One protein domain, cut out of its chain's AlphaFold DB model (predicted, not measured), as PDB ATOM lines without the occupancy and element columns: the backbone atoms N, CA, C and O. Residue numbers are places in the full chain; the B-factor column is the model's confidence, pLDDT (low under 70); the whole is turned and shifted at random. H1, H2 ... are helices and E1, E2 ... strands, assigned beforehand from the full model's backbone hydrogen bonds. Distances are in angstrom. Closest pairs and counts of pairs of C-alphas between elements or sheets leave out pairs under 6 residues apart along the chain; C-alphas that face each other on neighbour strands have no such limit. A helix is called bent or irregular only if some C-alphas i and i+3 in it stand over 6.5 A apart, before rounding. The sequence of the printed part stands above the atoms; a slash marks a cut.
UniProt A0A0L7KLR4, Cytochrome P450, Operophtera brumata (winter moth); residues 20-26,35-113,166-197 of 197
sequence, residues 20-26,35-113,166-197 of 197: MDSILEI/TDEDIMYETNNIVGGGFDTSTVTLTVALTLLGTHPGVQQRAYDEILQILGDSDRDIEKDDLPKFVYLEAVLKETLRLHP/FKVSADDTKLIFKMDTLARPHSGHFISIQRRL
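AT A GLANCE: This is residues 20 to 26, 35 to 113 and 166 to 197 of the 197 residues of the protein "Cytochrome P450" of Operophtera brumata (winter moth) (UniProt A0A0L7KLR4). What does the model look like? One long helix, H2, makes the longest axis, and near its last residues H3 makes a corner with it while H5 crosses it; two small strand pairs, E1 with E4 and E2 with E3, lie by the same half of H2. Residues 44 to 51 of H2 stick out, and the short H1 lies near the first part of H2. What is it made of? The printed part has 118 residues, with the named elements in the order H1 to H5, then E1 to E4; its class is mostly helix, and both two-stranded sheets are antiparallel. How compact is it? It is loose, with a radius of gyration of the C-alphas of 17.9 A and spans of 53 by 37 by 24 A.

HOW THE PARTS SIT: How do the strands pair? E1, residues 166 to 170, and E4, residues 191 to 195, are antiparallel at 157 degrees, with N 167 and O 194 within hydrogen-bond range at 2.7 A. E2, residues 177 to 179, and E3, residues 183 to 185, form an antiparallel hairpin at 144 degrees, with N 178 and O 184 within hydrogen-bond range at 2.8 A. Where is the long helix beside them? The closest C-alphas of H2, residues 36 to 67, and E1 are those of Gly 66 and Ser 169, 3.9 A apart. Those of H2 and E3 are Val 56 and Arg 184, 6.3 A apart. How do other helices stand to it? H5, residues 99 to 111, touches H2 about perpendicular at 79 degrees, closest at the C-alphas of Ala 61 and Thr 108, 5.7 A. H3, residues 69 to 83, and H2 touch only at the corner, and only just, with 3 pairs of C-alphas within 8 A, closest at Leu 65 and Gln 72, 5.2 A. H1, residues 20 to 26, is close to H2 but not clearly touching, closest at the C-alphas of Ile 23 and Ile 39, 7.1 A. How are the helix backbones formed? Each O i to N i+4 pair is within hydrogen-bond range in H1, H3 and H5, and 26 of 28 are in H2. H4, residues 92 to 97, has 0 of 2, beside 2 of 3 O i to N i+3 pairs, and is only just irregular, with C-alphas 93 and 96 6.6 A apart.

IN THESE COORDINATES: Where does the long helix run? H2 spans 46.7 A, from C-alpha 36 at (50.127, 31.536, 47.577) to C-alpha 67 at (36.014, 41.209, 90.999). How long are the others? H3 spans 20.8 A, H5 18.5 A, E4 13.1 A and E1 12.7 A; E4 ends with C-alpha 195 at (37.669, 24.435, 91.862).

THE WHOLE: Where is the chain cut? Residues 27 to 34 are not printed, with a gap of 10.9 A between C-alphas 26 and 35, and residues 114 to 165 are not printed, with 24.8 A between C-alphas 113 and 166. Are any links long? Of the links that are printed whole, none is long. Where is confidence low? Residues 166 to 190 and 196 to 197 are under 70, and the mean pLDDT of the printed part is 81.8.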
ATOM      1  N   MET A  20      40.231  27.326  55.693       90.06
ATOM      2  CA  MET A  20      41.270  26.903  54.746       90.06
ATOM      3  C   MET A  20      40.688  26.245  53.492       90.06
ATOM      4  O   MET A  20      41.134  26.525  52.385       90.06
ATOM      5  N   ASP A  21      39.655  25.424  53.638       89.81
ATOM      6  CA  ASP A  21      39.026  24.780  52.484       89.81
ATOM      7  C   ASP A  21      38.260  25.807  51.644       89.81
ATOM      8  O   ASP A  21      38.294  25.766  50.416       89.81
ATOM      9  N   SER A  22      37.651  26.796  52.302       88.56
ATOM     10  CA  SER A  22      36.943  27.889  51.630       88.56
ATOM     11  C   SER A  22      37.893  28.784  50.823       88.56
ATOM     12  O   SER A  22      37.582  29.131  49.686       88.56
ATOM     13  N   ILE A  23      39.063  29.149  51.367       88.69
ATOM     14  CA  ILE A  23      40.025  30.005  50.649       88.69
ATOM     15  C   ILE A  23      40.690  29.269  49.477       88.69
ATOM     16  O   ILE A  23      40.932  29.873  48.433       88.69
ATOM     17  N   LEU A  24      40.918  27.958  49.612       88.50
ATOM     18  CA  LEU A  24      41.433  27.115  48.530       88.50
ATOM     19  C   LEU A  24      40.396  26.905  47.416       88.50
ATOM     20  O   LEU A  24      40.744  26.905  46.240       88.50
ATOM     21  N   GLU A  25      39.113  26.773  47.754       88.12
ATOM     22  CA  GLU A  25      38.029  26.716  46.764       88.12
ATOM     23  C   GLU A  25      37.913  28.044  45.988       88.12
ATOM     24  O   GLU A  25      37.741  28.057  44.765       88.12
ATOM     25  N   ILE A  26      38.075  29.177  46.678       85.00
ATOM     26  CA  ILE A  26      38.085  30.516  46.068       85.00
ATOM     27  C   ILE A  26      39.296  30.693  45.141       85.00
ATOM     28  O   ILE A  26      39.143  31.204  44.031       85.00
ATOM     29  N   THR A  35      47.117  34.204  44.787       87.31
ATOM     30  CA  THR A  35      48.476  33.663  44.851       87.31
ATOM     31  C   THR A  35      48.714  32.999  46.207       87.31
ATOM     32  O   THR A  35      48.034  33.299  47.190       87.31
ATOM     33  N   ASP A  36      49.718  32.124  46.294       87.31
ATOM     34  CA  ASP A  36      50.127  31.536  47.577       87.31
ATOM     35  C   ASP A  36      50.485  32.620  48.612       87.31
ATOM     36  O   ASP A  36      50.254  32.439  49.807       87.31
ATOM     37  N   GLU A  37      51.009  33.765  48.158       89.00
ATOM     38  CA  GLU A  37      51.309  34.908  49.020       89.00
ATOM     39  C   GLU A  37      50.027  35.527  49.591       89.00
ATOM     40  O   GLU A  37      49.935  35.745  50.799       89.00
ATOM     41  N   ASP A  38      49.003  35.724  48.756       87.81
ATOM     42  CA  ASP A  38      47.704  36.254  49.186       87.81
ATOM     43  C   ASP A  38      47.023  35.317  50.192       87.81
ATOM     44  O   ASP A  38      46.526  35.764  51.225       87.81
ATOM     45  N   ILE A  39      47.051  34.002  49.944       88.88
ATOM     46  CA  ILE A  39      46.486  33.000  50.863       88.88
ATOM     47  C   ILE A  39      47.195  33.060  52.219       88.88
ATOM     48  O   ILE A  39      46.546  33.016  53.269       88.88
ATOM     49  N   MET A  40      48.523  33.180  52.213       88.62
ATOM     50  CA  MET A  40      49.316  33.320  53.433       88.62
ATOM     51  C   MET A  40      48.984  34.612  54.184       88.62
ATOM     52  O   MET A  40      48.807  34.572  55.405       88.62
ATOM     53  N   TYR A  41      48.850  35.741  53.482       88.69
ATOM     54  CA  TYR A  41      48.471  37.012  54.101       88.69
ATOM     55  C   TYR A  41      47.080  36.957  54.725       88.69
ATOM     56  O   TYR A  41      46.931  37.341  55.886       88.69
ATOM     57  N   GLU A  42      46.083  36.439  54.010       88.50
ATOM     58  CA  GLU A  42      44.716  36.335  54.528       88.50
ATOM     59  C   GLU A  42      44.630  35.381  55.721       88.50
ATOM     60  O   GLU A  42      43.997  35.686  56.735       88.50
ATOM     61  N   THR A  43      45.346  34.257  55.660       90.19
ATOM     62  CA  THR A  43      45.426  33.314  56.781       90.19
ATOM     63  C   THR A  43      46.036  33.981  58.012       90.19
ATOM     64  O   THR A  43      45.479  33.900  59.109       90.19
ATOM     65  N   ASN A  44      47.153  34.692  57.842       87.69
ATOM     66  CA  ASN A  44      47.798  35.410  58.934       87.69
ATOM     67  C   ASN A  44      46.904  36.526  59.498       87.69
ATOM     68  O   ASN A  44      46.872  36.737  60.710       87.69
ATOM     69  N   ASN A  45      46.146  37.209  58.641       86.12
ATOM     70  CA  ASN A  45      45.222  38.263  59.041       86.12
ATOM     71  C   ASN A  45      44.085  37.722  59.925       86.12
ATOM     72  O   ASN A  45      43.801  38.293  60.977       86.12
ATOM     73  N   ILE A  46      43.477  36.588  59.561       89.00
ATOM     74  CA  ILE A  46      42.418  35.970  60.374       89.00
ATOM     75  C   ILE A  46      42.961  35.445  61.701       89.00
ATOM     76  O   ILE A  46      42.355  35.687  62.746       89.00
ATOM     77  N   VAL A  47      44.103  34.751  61.678       89.25
ATOM     78  CA  VAL A  47      44.712  34.220  62.905       89.25
ATOM     79  C   VAL A  47      45.099  35.360  63.844       89.25
ATOM     80  O   VAL A  47      44.711  35.342  65.011       89.25
ATOM     81  N   GLY A  48      45.793  36.384  63.341       83.25
ATOM     82  CA  GLY A  48      46.174  37.552  64.133       83.25
ATOM     83  C   GLY A  48      44.965  38.331  64.652       83.25
ATOM     84  O   GLY A  48      44.886  38.642  65.842       83.25
ATOM     85  N   GLY A  49      43.984  38.590  63.783       83.56
ATOM     86  CA  GLY A  49      42.771  39.323  64.134       83.56
ATOM     87  C   GLY A  49      41.922  38.608  65.185       83.56
ATOM     88  O   GLY A  49      41.375  39.263  66.070       83.56
ATOM     89  N   GLY A  50      41.834  37.277  65.125       85.56
ATOM     90  CA  GLY A  50      41.040  36.478  66.058       85.56
ATOM     91  C   GLY A  50      41.750  36.171  67.376       85.56
ATOM     92  O   GLY A  50      41.107  36.162  68.426       85.56
ATOM     93  N   PHE A  51      43.064  35.937  67.348       86.50
ATOM     94  CA  PHE A  51      43.806  35.470  68.517       86.50
ATOM     95  C   PHE A  51      43.946  36.549  69.590       86.50
ATOM     96  O   PHE A  51      43.501  36.373  70.729       86.50
ATOM     97  N   ASP A  52      44.540  37.687  69.232       83.00
ATOM     98  CA  ASP A  52      44.866  38.708  70.219       83.00
ATOM     99  C   ASP A  52      43.603  39.378  70.788       83.00
ATOM    100  O   ASP A  52      43.523  39.646  71.989       83.00
ATOM    101  N   THR A  53      42.593  39.619  69.944       86.81
ATOM    102  CA  THR A  53      41.330  40.262  70.350       86.81
ATOM    103  C   THR A  53      40.523  39.378  71.299       86.81
ATOM    104  O   THR A  53      40.033  39.862  72.327       86.81
ATOM    105  N   SER A  54      40.431  38.078  71.007       89.81
ATOM    106  CA  SER A  54      39.724  37.109  71.852       89.81
ATOM    107  C   SER A  54      40.448  36.892  73.175       89.81
ATOM    108  O   SER A  54      39.808  36.902  74.226       89.81
ATOM    109  N   THR A  55      41.781  36.777  73.150       87.69
ATOM    110  CA  THR A  55      42.600  36.613  74.362       87.69
ATOM    111  C   THR A  55      42.395  37.780  75.321       87.69
ATOM    112  O   THR A  55      42.083  37.575  76.493       87.69
ATOM    113  N   VAL A  56      42.491  39.014  74.818       85.88
ATOM    114  CA  VAL A  56      42.253  40.220  75.621       85.88
ATOM    115  C   VAL A  56      40.835  40.238  76.185       85.88
ATOM    116  O   VAL A  56      40.656  40.461  77.382       85.88
ATOM    117  N   THR A  57      39.831  39.965  75.351       88.75
ATOM    118  CA  THR A  57      38.423  39.987  75.774       88.75
ATOM    119  C   THR A  57      38.162  38.984  76.897       88.75
ATOM    120  O   THR A  57      37.568  39.345  77.913       88.75
ATOM    121  N   LEU A  58      38.643  37.746  76.756       90.12
ATOM    122  CA  LEU A  58      38.476  36.694  77.763       90.12
ATOM    123  C   LEU A  58      39.215  37.021  79.060       90.12
ATOM    124  O   LEU A  58      38.650  36.878  80.143       90.12
ATOM    125  N   THR A  59      40.448  37.516  78.962       87.31
ATOM    126  CA  THR A  59      41.226  37.960  80.120       87.31
ATOM    127  C   THR A  59      40.473  39.008  80.934       87.31
ATOM    128  O   THR A  59      40.374  38.904  82.163       87.31
ATOM    129  N   VAL A  60      39.934  40.030  80.266       86.75
ATOM    130  CA  VAL A  60      39.207  41.099  80.951       86.75
ATOM    131  C   VAL A  60      37.879  40.586  81.496       86.75
ATOM    132  O   VAL A  60      37.559  40.881  82.646       86.75
ATOM    133  N   ALA A  61      37.149  39.756  80.744       90.38
ATOM    134  CA  ALA A  61      35.899  39.155  81.206       90.38
ATOM    135  C   ALA A  61      36.100  38.342  82.496       90.38
ATOM    136  O   ALA A  61      35.374  38.533  83.472       90.38
ATOM    137  N   LEU A  62      37.127  37.487  82.543       88.94
ATOM    138  CA  LEU A  62      37.457  36.688  83.728       88.94
ATOM    139  C   LEU A  62      37.876  37.561  84.915       88.94
ATOM    140  O   LEU A  62      37.502  37.280  86.055       88.94
ATOM    141  N   THR A  63      38.605  38.645  84.654       87.25
ATOM    142  CA  THR A  63      39.010  39.599  85.693       87.25
ATOM    143  C   THR A  63      37.801  40.345  86.270       87.25
ATOM    144  O   THR A  63      37.664  40.465  87.488       87.25
ATOM    145  N   LEU A  64      36.871  40.791  85.422       87.94
ATOM    146  CA  LEU A  64      35.634  41.451  85.853       87.94
ATOM    147  C   LEU A  64      34.714  40.497  86.624       87.94
ATOM    148  O   LEU A  64      34.145  40.873  87.648       87.94
ATOM    149  N   LEU A  65      34.616  39.238  86.198       89.94
ATOM    150  CA  LEU A  65      33.882  38.210  86.935       89.94
ATOM    151  C   LEU A  65      34.516  37.919  88.300       89.94
ATOM    152  O   LEU A  65      33.800  37.768  89.288       89.94
ATOM    153  N   GLY A  66      35.848  37.873  88.374       86.94
ATOM    154  CA  GLY A  66      36.568  37.641  89.625       86.94
ATOM    155  C   GLY A  66      36.459  38.784  90.638       86.94
ATOM    156  O   GLY A  66      36.615  38.545  91.832       86.94
ATOM    157  N   THR A  67      36.165  39.998  90.172       87.50
ATOM    158  CA  THR A  67      36.014  41.209  90.999       87.50
ATOM    159  C   THR A  67      34.561  41.469  91.398       87.50
ATOM    160  O   THR A  67      34.304  42.147  92.390       87.50
ATOM    161  N   HIS A  68      33.597  40.861  90.694       90.50
ATOM    162  CA  HIS A  68      32.161  40.998  90.952       90.50
ATOM    163  C   HIS A  68      31.513  39.646  91.313       90.50
ATOM    164  O   HIS A  68      30.810  39.051  90.486       90.50
ATOM    165  N   PRO A  69      31.649  39.163  92.567       89.12
ATOM    166  CA  PRO A  69      31.143  37.851  92.979       89.12
ATOM    167  C   PRO A  69      29.643  37.640  92.740       89.12
ATOM    168  O   PRO A  69      29.225  36.533  92.413       89.12
ATOM    169  N   GLY A  70      28.824  38.691  92.870       92.44
ATOM    170  CA  GLY A  70      27.383  38.610  92.603       92.44
ATOM    171  C   GLY A  70      27.060  38.383  91.123       92.44
ATOM    172  O   GLY A  70      26.152  37.622  90.797       92.44
ATOM    173  N   VAL A  71      27.840  38.988  90.221       93.19
ATOM    174  CA  VAL A  71      27.714  38.778  88.770       93.19
ATOM    175  C   VAL A  71      28.177  37.370  88.410       93.19
ATOM    176  O   VAL A  71      27.479  36.678  87.675       93.19
ATOM    177  N   GLN A  72      29.300  36.924  88.981       91.31
ATOM    178  CA  GLN A  72      29.805  35.563  88.801       91.31
ATOM    179  C   GLN A  72      28.811  34.508  89.286       91.31
ATOM    180  O   GLN A  72      28.604  33.515  88.595       91.31
ATOM    181  N   GLN A  73      28.186  34.713  90.449       93.06
ATOM    182  CA  GLN A  73      27.199  33.769  90.963       93.06
ATOM    183  C   GLN A  73      25.992  33.678  90.035       93.06
ATOM    184  O   GLN A  73      25.598  32.582  89.666       93.06
ATOM    185  N   ARG A  74      25.471  34.815  89.571       94.12
ATOM    186  CA  ARG A  74      24.334  34.830  88.649       94.12
ATOM    187  C   ARG A  74      24.646  34.173  87.300       94.12
ATOM    188  O   ARG A  74      23.787  33.494  86.751       94.12
ATOM    189  N   ALA A  75      25.858  34.357  86.773       92.19
ATOM    190  CA  ALA A  75      26.301  33.666  85.561       92.19
ATOM    191  C   ALA A  75      26.417  32.151  85.780       92.19
ATOM    192  O   ALA A  75      26.021  31.370  84.923       92.19
ATOM    193  N   TYR A  76      26.903  31.731  86.948       91.06
ATOM    194  CA  TYR A  76      26.962  30.320  87.321       91.06
ATOM    195  C   TYR A  76      25.566  29.695  87.477       91.06
ATOM    196  O   TYR A  76      25.335  28.600  86.974       91.06
ATOM    197  N   ASP A  77      24.624  30.406  88.100       92.75
ATOM    198  CA  ASP A  77      23.242  29.945  88.254       92.75
ATOM    199  C   ASP A  77      22.550  29.763  86.887       92.75
ATOM    200  O   ASP A  77      21.821  28.792  86.694       92.75
ATOM    201  N   GLU A  78      22.816  30.649  85.915       93.12
ATOM    202  CA  GLU A  78      22.337  30.487  84.530       93.12
ATOM    203  C   GLU A  78      22.914  29.226  83.872       93.12
ATOM    204  O   GLU A  78      22.177  28.464  83.246       93.12
ATOM    205  N   ILE A  79      24.216  28.975  84.042       90.50
ATOM    206  CA  ILE A  79      24.865  27.781  83.488       90.50
ATOM    207  C   ILE A  79      24.235  26.508  84.065       90.50
ATOM    208  O   ILE A  79      23.870  25.611  83.305       90.50
ATOM    209  N   LEU A  80      24.029  26.458  85.386       89.75
ATOM    210  CA  LEU A  80      23.354  25.337  86.044       89.75
ATOM    211  C   LEU A  80      21.903  25.173  85.586       89.75
ATOM    212  O   LEU A  80      21.423  24.053  85.460       89.75
ATOM    213  N   GLN A  81      21.189  26.263  85.308       91.06
ATOM    214  CA  GLN A  81      19.814  26.185  84.817       91.06
ATOM    215  C   GLN A  81      19.726  25.553  83.417       91.06
ATOM    216  O   GLN A  81      18.740  24.881  83.111       91.06
ATOM    217  N   ILE A  82      20.728  25.777  82.564       88.88
ATOM    218  CA  ILE A  82      20.738  25.311  81.170       88.88
ATOM    219  C   ILE A  82      21.316  23.896  81.048       88.88
ATOM    220  O   ILE A  82      20.758  23.066  80.328       88.88
ATOM    221  N   LEU A  83      22.433  23.626  81.727       86.62
ATOM    222  CA  LEU A  83      23.154  22.352  81.638       86.62
ATOM    223  C   LEU A  83      22.735  21.351  82.727       86.62
ATOM    224  O   LEU A  83      22.857  20.143  82.525       86.62
ATOM    225  N   GLY A  84      22.184  21.823  83.849       83.00
ATOM    226  CA  GLY A  84      21.858  20.986  85.003       83.00
ATOM    227  C   GLY A  84      23.099  20.320  85.603       83.00
ATOM    228  O   GLY A  84      24.201  20.858  85.532       83.00
ATOM    229  N   ASP A  85      22.912  19.111  86.135       76.69
ATOM    230  CA  ASP A  85      23.991  18.238  86.628       76.69
ATOM    231  C   ASP A  85      24.584  17.355  85.510       76.69
ATOM    232  O   ASP A  85      25.133  16.282  85.763       76.69
ATOM    233  N   SER A  86      24.399  17.740  84.245       75.81
ATOM    234  CA  SER A  86      24.896  16.964  83.117       75.81
ATOM    235  C   SER A  86      26.345  17.337  82.816       75.81
ATOM    236  O   SER A  86      26.624  18.472  82.443       75.81
ATOM    237  N   ASP A  87      27.241  16.351  82.854       75.69
ATOM    238  CA  ASP A  87      28.625  16.467  82.359       75.69
ATOM    239  C   ASP A  87      28.706  16.443  80.815       75.69
ATOM    240  O   ASP A  87      29.691  15.987  80.234       75.69
ATOM    241  N   ARG A  88      27.641  16.859  80.118       83.31
ATOM    242  CA  ARG A  88      27.630  16.898  78.653       83.31
ATOM    243  C   ARG A  88      28.347  18.143  78.148       83.31
ATOM    244  O   ARG A  88      28.278  19.207  78.766       83.31
ATOM    245  N   ASP A  89      28.955  18.022  76.976       82.50
ATOM    246  CA  ASP A  89      29.527  19.168  76.282       82.50
ATOM    247  C   ASP A  89      28.434  20.160  75.845       82.50
ATOM    248  O   ASP A  89      27.270  19.805  75.629       82.50
ATOM    249  N   ILE A  90      28.826  21.429  75.720       86.50
ATOM    250  CA  ILE A  90      27.942  22.503  75.260       86.50
ATOM    251  C   ILE A  90      27.665  22.306  73.768       86.50
ATOM    252  O   ILE A  90      28.585  22.315  72.947       86.50
ATOM    253  N   GLU A  91      26.389  22.177  73.409       86.94
ATOM    254  CA  GLU A  91      25.955  22.038  72.021       86.94
ATOM    255  C   GLU A  91      25.566  23.396  71.420       86.94
ATOM    256  O   GLU A  91      25.282  24.368  72.128       86.94
ATOM    257  N   LYS A  92      25.518  23.483  70.084       85.06
ATOM    258  CA  LYS A  92      25.166  24.730  69.377       85.06
ATOM    259  C   LYS A  92      23.785  25.261  69.767       85.06
ATOM    260  O   LYS A  92      23.609  26.474  69.846       85.06
ATOM    261  N   ASP A  93      22.847  24.367  70.067       87.19
ATOM    262  CA  ASP A  93      21.473  24.710  70.447       87.19
ATOM    263  C   ASP A  93      21.366  25.298  71.863       87.19
ATOM    264  O   ASP A  93      20.337  25.876  72.228       87.19
ATOM    265  N   ASP A  94      22.420  25.182  72.675       87.69
ATOM    266  CA  ASP A  94      22.475  25.786  74.005       87.69
ATOM    267  C   ASP A  94      22.982  27.225  73.981       87.69
ATOM    268  O   ASP A  94      22.586  28.015  74.836       87.69
ATOM    269  N   LEU A  95      23.794  27.599  72.985       87.62
ATOM    270  CA  LEU A  95      24.370  28.945  72.867       87.62
ATOM    271  C   LEU A  95      23.323  30.072  72.960       87.62
ATOM    272  O   LEU A  95      23.558  31.018  73.712       87.62
ATOM    273  N   PRO A  96      22.144  29.987  72.305       90.94
ATOM    274  CA  PRO A  96      21.119  31.029  72.401       90.94
ATOM    275  C   PRO A  96      20.464  31.145  73.785       90.94
ATOM    276  O   PRO A  96      19.775  32.128  74.051       90.94
ATOM    277  N   LYS A  97      20.624  30.141  74.658       92.06
ATOM    278  CA  LYS A  97      20.014  30.118  75.996       92.06
ATOM    279  C   LYS A  97      20.828  30.924  77.015       92.06
ATOM    280  O   LYS A  97      20.259  31.361  78.012       92.06
ATOM    281  N   PHE A  98      22.119  31.159  76.764       92.25
ATOM    282  CA  PHE A  98      23.042  31.881  77.652       92.25
ATOM    283  C   PHE A  98      22.891  33.412  77.564       92.25
ATOM    284  O   PHE A  98      23.812  34.134  77.176       92.25
ATOM    285  N   VAL A  99      21.711  33.925  77.915       95.06
ATOM    286  CA  VAL A  99      21.352  35.345  77.748       95.06
ATOM    287  C   VAL A  99      22.163  36.259  78.672       95.06
ATOM    288  O   VAL A  99      22.608  37.337  78.268       95.06
ATOM    289  N   TYR A 100      22.352  35.866  79.930       94.56
ATOM    290  CA  TYR A 100      23.067  36.660  80.918       94.56
ATOM    291  C   TYR A 100      24.578  36.600  80.705       94.56
ATOM    292  O   TYR A 100      25.238  37.635  80.784       94.56
ATOM    293  N   LEU A 101      25.131  35.432  80.379       92.19
ATOM    294  CA  LEU A 101      26.545  35.304  80.036       92.19
ATOM    295  C   LEU A 101      26.896  36.136  78.792       92.19
ATOM    296  O   LEU A 101      27.908  36.840  78.789       92.19
ATOM    297  N   GLU A 102      26.029  36.147  77.774       93.69
ATOM    298  CA  GLU A 102      26.181  37.036  76.618       93.69
ATOM    299  C   GLU A 102      26.138  38.516  77.039       93.69
ATOM    300  O   GLU A 102      26.947  39.323  76.575       93.69
ATOM    301  N   ALA A 103      25.241  38.888  77.959       94.69
ATOM    302  CA  ALA A 103      25.179  40.247  78.494       94.69
ATOM    303  C   ALA A 103      26.461  40.646  79.249       94.69
ATOM    304  O   ALA A 103      26.924  41.776  79.097       94.69
ATOM    305  N   VAL A 104      27.074  39.730  80.007       94.00
ATOM    306  CA  VAL A 104      28.362  39.964  80.686       94.00
ATOM    307  C   VAL A 104      29.486  40.202  79.677       94.00
ATOM    308  O   VAL A 104      30.291  41.119  79.858       94.00
ATOM    309  N   LEU A 105      29.539  39.423  78.593       92.62
ATOM    310  CA  LEU A 105      30.523  39.623  77.526       92.62
ATOM    311  C   LEU A 105      30.320  40.967  76.814       92.62
ATOM    312  O   LEU A 105      31.282  41.706  76.599       92.62
ATOM    313  N   LYS A 106      29.069  41.333  76.511       93.19
ATOM    314  CA  LYS A 106      28.733  42.637  75.921       93.19
ATOM    315  C   LYS A 106      29.121  43.796  76.836       93.19
ATOM    316  O   LYS A 106      29.691  44.776  76.364       93.19
ATOM    317  N   GLU A 107      28.866  43.678  78.136       94.12
ATOM    318  CA  GLU A 107      29.246  44.703  79.112       94.12
ATOM    319  C   GLU A 107      30.767  44.806  79.272       94.12
ATOM    320  O   GLU A 107      31.313  45.906  79.364       94.12
ATOM    321  N   THR A 108      31.466  43.670  79.214       91.56
ATOM    322  CA  THR A 108      32.932  43.632  79.190       91.56
ATOM    323  C   THR A 108      33.471  44.424  78.004       91.56
ATOM    324  O   THR A 108      34.316  45.294  78.197       91.56
ATOM    325  N   LEU A 109      32.944  44.192  76.799       90.25
ATOM    326  CA  LEU A 109      33.342  44.918  75.589       90.25
ATOM    327  C   LEU A 109      32.926  46.397  75.611       90.25
ATOM    328  O   LEU A 109      33.612  47.229  75.020       90.25
ATOM    329  N   ARG A 110      31.830  46.745  76.304       92.06
ATOM    330  CA  ARG A 110      31.399  48.139  76.501       92.06
ATOM    331  C   ARG A 110      32.382  48.919  77.376       92.06
ATOM    332  O   ARG A 110      32.622  50.095  77.115       92.06
ATOM    333  N   LEU A 111      32.910  48.285  78.425       88.12
ATOM    334  CA  LEU A 111      33.876  48.892  79.347       88.12
ATOM    335  C   LEU A 111      35.310  48.846  78.802       88.12
ATOM    336  O   LEU A 111      36.049  49.817  78.939       88.12
ATOM    337  N   HIS A 112      35.688  47.729  78.182       85.94
ATOM    338  CA  HIS A 112      37.042  47.435  77.723       85.94
ATOM    339  C   HIS A 112      37.005  46.822  76.313       85.94
ATOM    340  O   HIS A 112      37.111  45.602  76.154       85.94
ATOM    341  N   PRO A 113      36.840  47.645  75.265       83.06
ATOM    342  CA  PRO A 113      36.881  47.155  73.895       83.06
ATOM    343  C   PRO A 113      38.300  46.693  73.535       83.06
ATOM    344  O   PRO A 113      39.264  47.434  73.728       83.06
ATOM    345  N   PHE A 166      35.007  26.403  87.725       58.97
ATOM    346  CA  PHE A 166      35.987  27.141  88.520       58.97
ATOM    347  C   PHE A 166      35.421  28.439  89.106       58.97
ATOM    348  O   PHE A 166      34.745  29.226  88.447       58.97
ATOM    349  N   LYS A 167      35.754  28.701  90.370       65.19
ATOM    350  CA  LYS A 167      35.643  30.011  91.006       65.19
ATOM    351  C   LYS A 167      36.881  30.824  90.654       65.19
ATOM    352  O   LYS A 167      37.997  30.478  91.031       65.19
ATOM    353  N   VAL A 168      36.652  31.933  89.974       69.19
ATOM    354  CA  VAL A 168      37.672  32.931  89.655       69.19
ATOM    355  C   VAL A 168      37.582  34.046  90.690       69.19
ATOM    356  O   VAL A 168      36.486  34.525  90.968       69.19
ATOM    357  N   SER A 169      38.707  34.442  91.275       66.81
ATOM    358  CA  SER A 169      38.819  35.634  92.121       66.81
ATOM    359  C   SER A 169      39.939  36.503  91.568       66.81
ATOM    360  O   SER A 169      41.007  35.985  91.234       66.81
ATOM    361  N   ALA A 170      39.689  37.804  91.452       68.25
ATOM    362  CA  ALA A 170      40.637  38.764  90.902       68.25
ATOM    363  C   ALA A 170      40.584  40.085  91.683       68.25
ATOM    364  O   ALA A 170      39.569  40.411  92.294       68.25
ATOM    365  N   ASP A 171      41.697  40.816  91.671       64.50
ATOM    366  CA  ASP A 171      41.864  42.123  92.316       64.50
ATOM    367  C   ASP A 171      41.857  43.216  91.231       64.50
ATOM    368  O   ASP A 171      42.747  43.251  90.378       64.50
ATOM    369  N   ASP A 172      40.837  44.080  91.225       61.94
ATOM    370  CA  ASP A 172      40.636  45.151  90.234       61.94
ATOM    371  C   ASP A 172      41.562  46.348  90.460       61.94
ATOM    372  O   ASP A 172      41.915  47.045  89.510       61.94
ATOM    373  N   THR A 173      42.021  46.561  91.695       58.09
ATOM    374  CA  THR A 173      42.866  47.711  92.060       58.09
ATOM    375  C   THR A 173      44.235  47.710  91.374       58.09
ATOM    376  O   THR A 173      44.924  48.730  91.347       58.09
ATOM    377  N   LYS A 174      44.630  46.574  90.787       59.16
ATOM    378  CA  LYS A 174      45.894  46.386  90.064       59.16
ATOM    379  C   LYS A 174      45.724  46.335  88.544       59.16
ATOM    380  O   LYS A 174      46.723  46.202  87.834       59.16
ATOM    381  N   LEU A 175      44.493  46.447  88.038       63.31
ATOM    382  CA  LEU A 175      44.193  46.363  86.612       63.31
ATOM    383  C   LEU A 175      44.423  47.719  85.933       63.31
ATOM    384  O   LEU A 175      43.519  48.536  85.786       63.31
ATOM    385  N   ILE A 176      45.662  47.969  85.517       64.00
ATOM    386  CA  ILE A 176      46.011  49.138  84.706       64.00
ATOM    387  C   ILE A 176      46.063  48.684  83.252       64.00
ATOM    388  O   ILE A 176      46.833  47.785  82.936       64.00
ATOM    389  N   PHE A 177      45.280  49.288  82.361       62.66
ATOM    390  CA  PHE A 177      45.376  48.999  80.929       62.66
ATOM    391  C   PHE A 177      46.440  49.868  80.273       62.66
ATOM    392  O   PHE A 177      46.475  51.084  80.465       62.66
ATOM    393  N   LYS A 178      47.290  49.240  79.462       63.16
ATOM    394  CA  LYS A 178      48.170  49.938  78.533       63.16
ATOM    395  C   LYS A 178      47.527  49.922  77.152       63.16
ATOM    396  O   LYS A 178      47.124  48.873  76.648       63.16
ATOM    397  N   MET A 179      47.431  51.105  76.562       58.72
ATOM    398  CA  MET A 179      46.955  51.278  75.199       58.72
ATOM    399  C   MET A 179      48.120  51.069  74.229       58.72
ATOM    400  O   MET A 179      48.923  51.977  74.032       58.72
ATOM    401  N   ASP A 180      48.217  49.867  73.667       59.56
ATOM    402  CA  ASP A 180      49.054  49.573  72.498       59.56
ATOM    403  C   ASP A 180      48.130  49.391  71.273       59.56
ATOM    404  O   ASP A 180      47.034  49.953  71.239       59.56
ATOM    405  N   THR A 181      48.518  48.601  70.264       56.50
ATOM    406  CA  THR A 181      47.621  48.228  69.147       56.50
ATOM    407  C   THR A 181      46.294  47.632  69.642       56.50
ATOM    408  O   THR A 181      45.265  47.771  68.988       56.50
ATOM    409  N   LEU A 182      46.314  46.998  70.820       62.59
ATOM    410  CA  LEU A 182      45.150  46.489  71.541       62.59
ATOM    411  C   LEU A 182      45.243  46.896  73.015       62.59
ATOM    412  O   LEU A 182      46.343  47.037  73.557       62.59
ATOM    413  N   ALA A 183      44.095  47.051  73.674       64.81
ATOM    414  CA  ALA A 183      44.045  47.382  75.096       64.81
ATOM    415  C   ALA A 183      44.405  46.148  75.942       64.81
ATOM    416  O   ALA A 183      43.582  45.256  76.115       64.81
ATOM    417  N   ARG A 184      45.633  46.075  76.472       64.19
ATOM    418  CA  ARG A 184      46.095  44.936  77.292       64.19
ATOM    419  C   ARG A 184      46.352  45.356  78.743       64.19
ATOM    420  O   ARG A 184      46.738  46.504  78.978       64.19
ATOM    421  N   PRO A 185      46.186  44.456  79.729       62.72
ATOM    422  CA  PRO A 185      46.645  44.708  81.092       62.72
ATOM    423  C   PRO A 185      48.160  44.970  81.126       62.72
ATOM    424  O   PRO A 185      48.937  44.295  80.458       62.72
ATOM    425  N   HIS A 186      48.578  45.966  81.902       55.84
ATOM    426  CA  HIS A 186      49.958  46.440  82.010       55.84
ATOM    427  C   HIS A 186      50.845  45.525  82.870       55.84
ATOM    428  O   HIS A 186      52.061  45.500  82.693       55.84
ATOM    429  N   SER A 187      50.256  44.774  83.800       54.78
ATOM    430  CA  SER A 187      50.937  43.828  84.690       54.78
ATOM    431  C   SER A 187      50.298  42.437  84.579       54.78
ATOM    432  O   SER A 187      49.151  42.308  84.151       54.78
ATOM    433  N   GLY A 188      51.064  41.386  84.903       57.62
ATOM    434  CA  GLY A 188      50.614  39.992  84.804       57.62
ATOM    435  C   GLY A 188      49.312  39.708  85.567       57.62
ATOM    436  O   GLY A 188      48.950  40.412  86.505       57.62
ATOM    437  N   HIS A 189      48.600  38.663  85.149       56.19
ATOM    438  CA  HIS A 189      47.253  38.349  85.627       56.19
ATOM    439  C   HIS A 189      47.233  37.934  87.111       56.19
ATOM    440  O   HIS A 189      47.716  36.862  87.470       56.19
ATOM    441  N   PHE A 190      46.619  38.750  87.976       63.88
ATOM    442  CA  PHE A 190      46.381  38.437  89.395       63.88
ATOM    443  C   PHE A 190      45.058  37.687  89.585       63.88
ATOM    444  O   PHE A 190      44.160  38.138  90.296       63.88
ATOM    445  N   ILE A 191      44.924  36.556  88.899       70.00
ATOM    446  CA  ILE A 191      43.716  35.737  88.932       70.00
ATOM    447  C   ILE A 191      44.018  34.463  89.719       70.00
ATOM    448  O   ILE A 191      44.898  33.691  89.345       70.00
ATOM    449  N   SER A 192      43.279  34.223  90.801       73.94
ATOM    450  CA  SER A 192      43.291  32.932  91.489       73.94
ATOM    451  C   SER A 192      42.095  32.105  91.035       73.94
ATOM    452  O   SER A 192      40.950  32.551  91.157       73.94
ATOM    453  N   ILE A 193      42.366  30.904  90.535       79.81
ATOM    454  CA  ILE A 193      41.356  29.955  90.073       79.81
ATOM    455  C   ILE A 193      41.265  28.834  91.107       79.81
ATOM    456  O   ILE A 193      42.265  28.207  91.449       79.81
ATOM    457  N   GLN A 194      40.068  28.607  91.635       78.88
ATOM    458  CA  GLN A 194      39.782  27.541  92.591       78.88
ATOM    459  C   GLN A 194      38.661  26.665  92.051       78.88
ATOM    460  O   GLN A 194      37.686  27.174  91.506       78.88
ATOM    461  N   ARG A 195      38.759  25.349  92.221       73.62
ATOM    462  CA  ARG A 195      37.669  24.435  91.862       73.62
ATOM    463  C   ARG A 195      36.467  24.686  92.780       73.62
ATOM    464  O   ARG A 195      36.656  24.806  93.992       73.62
ATOM    465  N   ARG A 196      35.253  24.786  92.223       64.88
ATOM    466  CA  ARG A 196      34.025  24.763  93.040       64.88
ATOM    467  C   ARG A 196      33.667  23.298  93.310       64.88
ATOM    468  O   ARG A 196      33.571  22.523  92.365       64.88
ATOM    469  N   LEU A 197      33.593  22.942  94.595       52.09
ATOM    470  CA  LEU A 197      33.087  21.654  95.083       52.09
ATOM    471  C   LEU A 197      31.566  21.699  95.196       52.09
ATOM    472  O   LEU A 197      31.060  22.796  95.533       52.09
TER     473      LEU A 197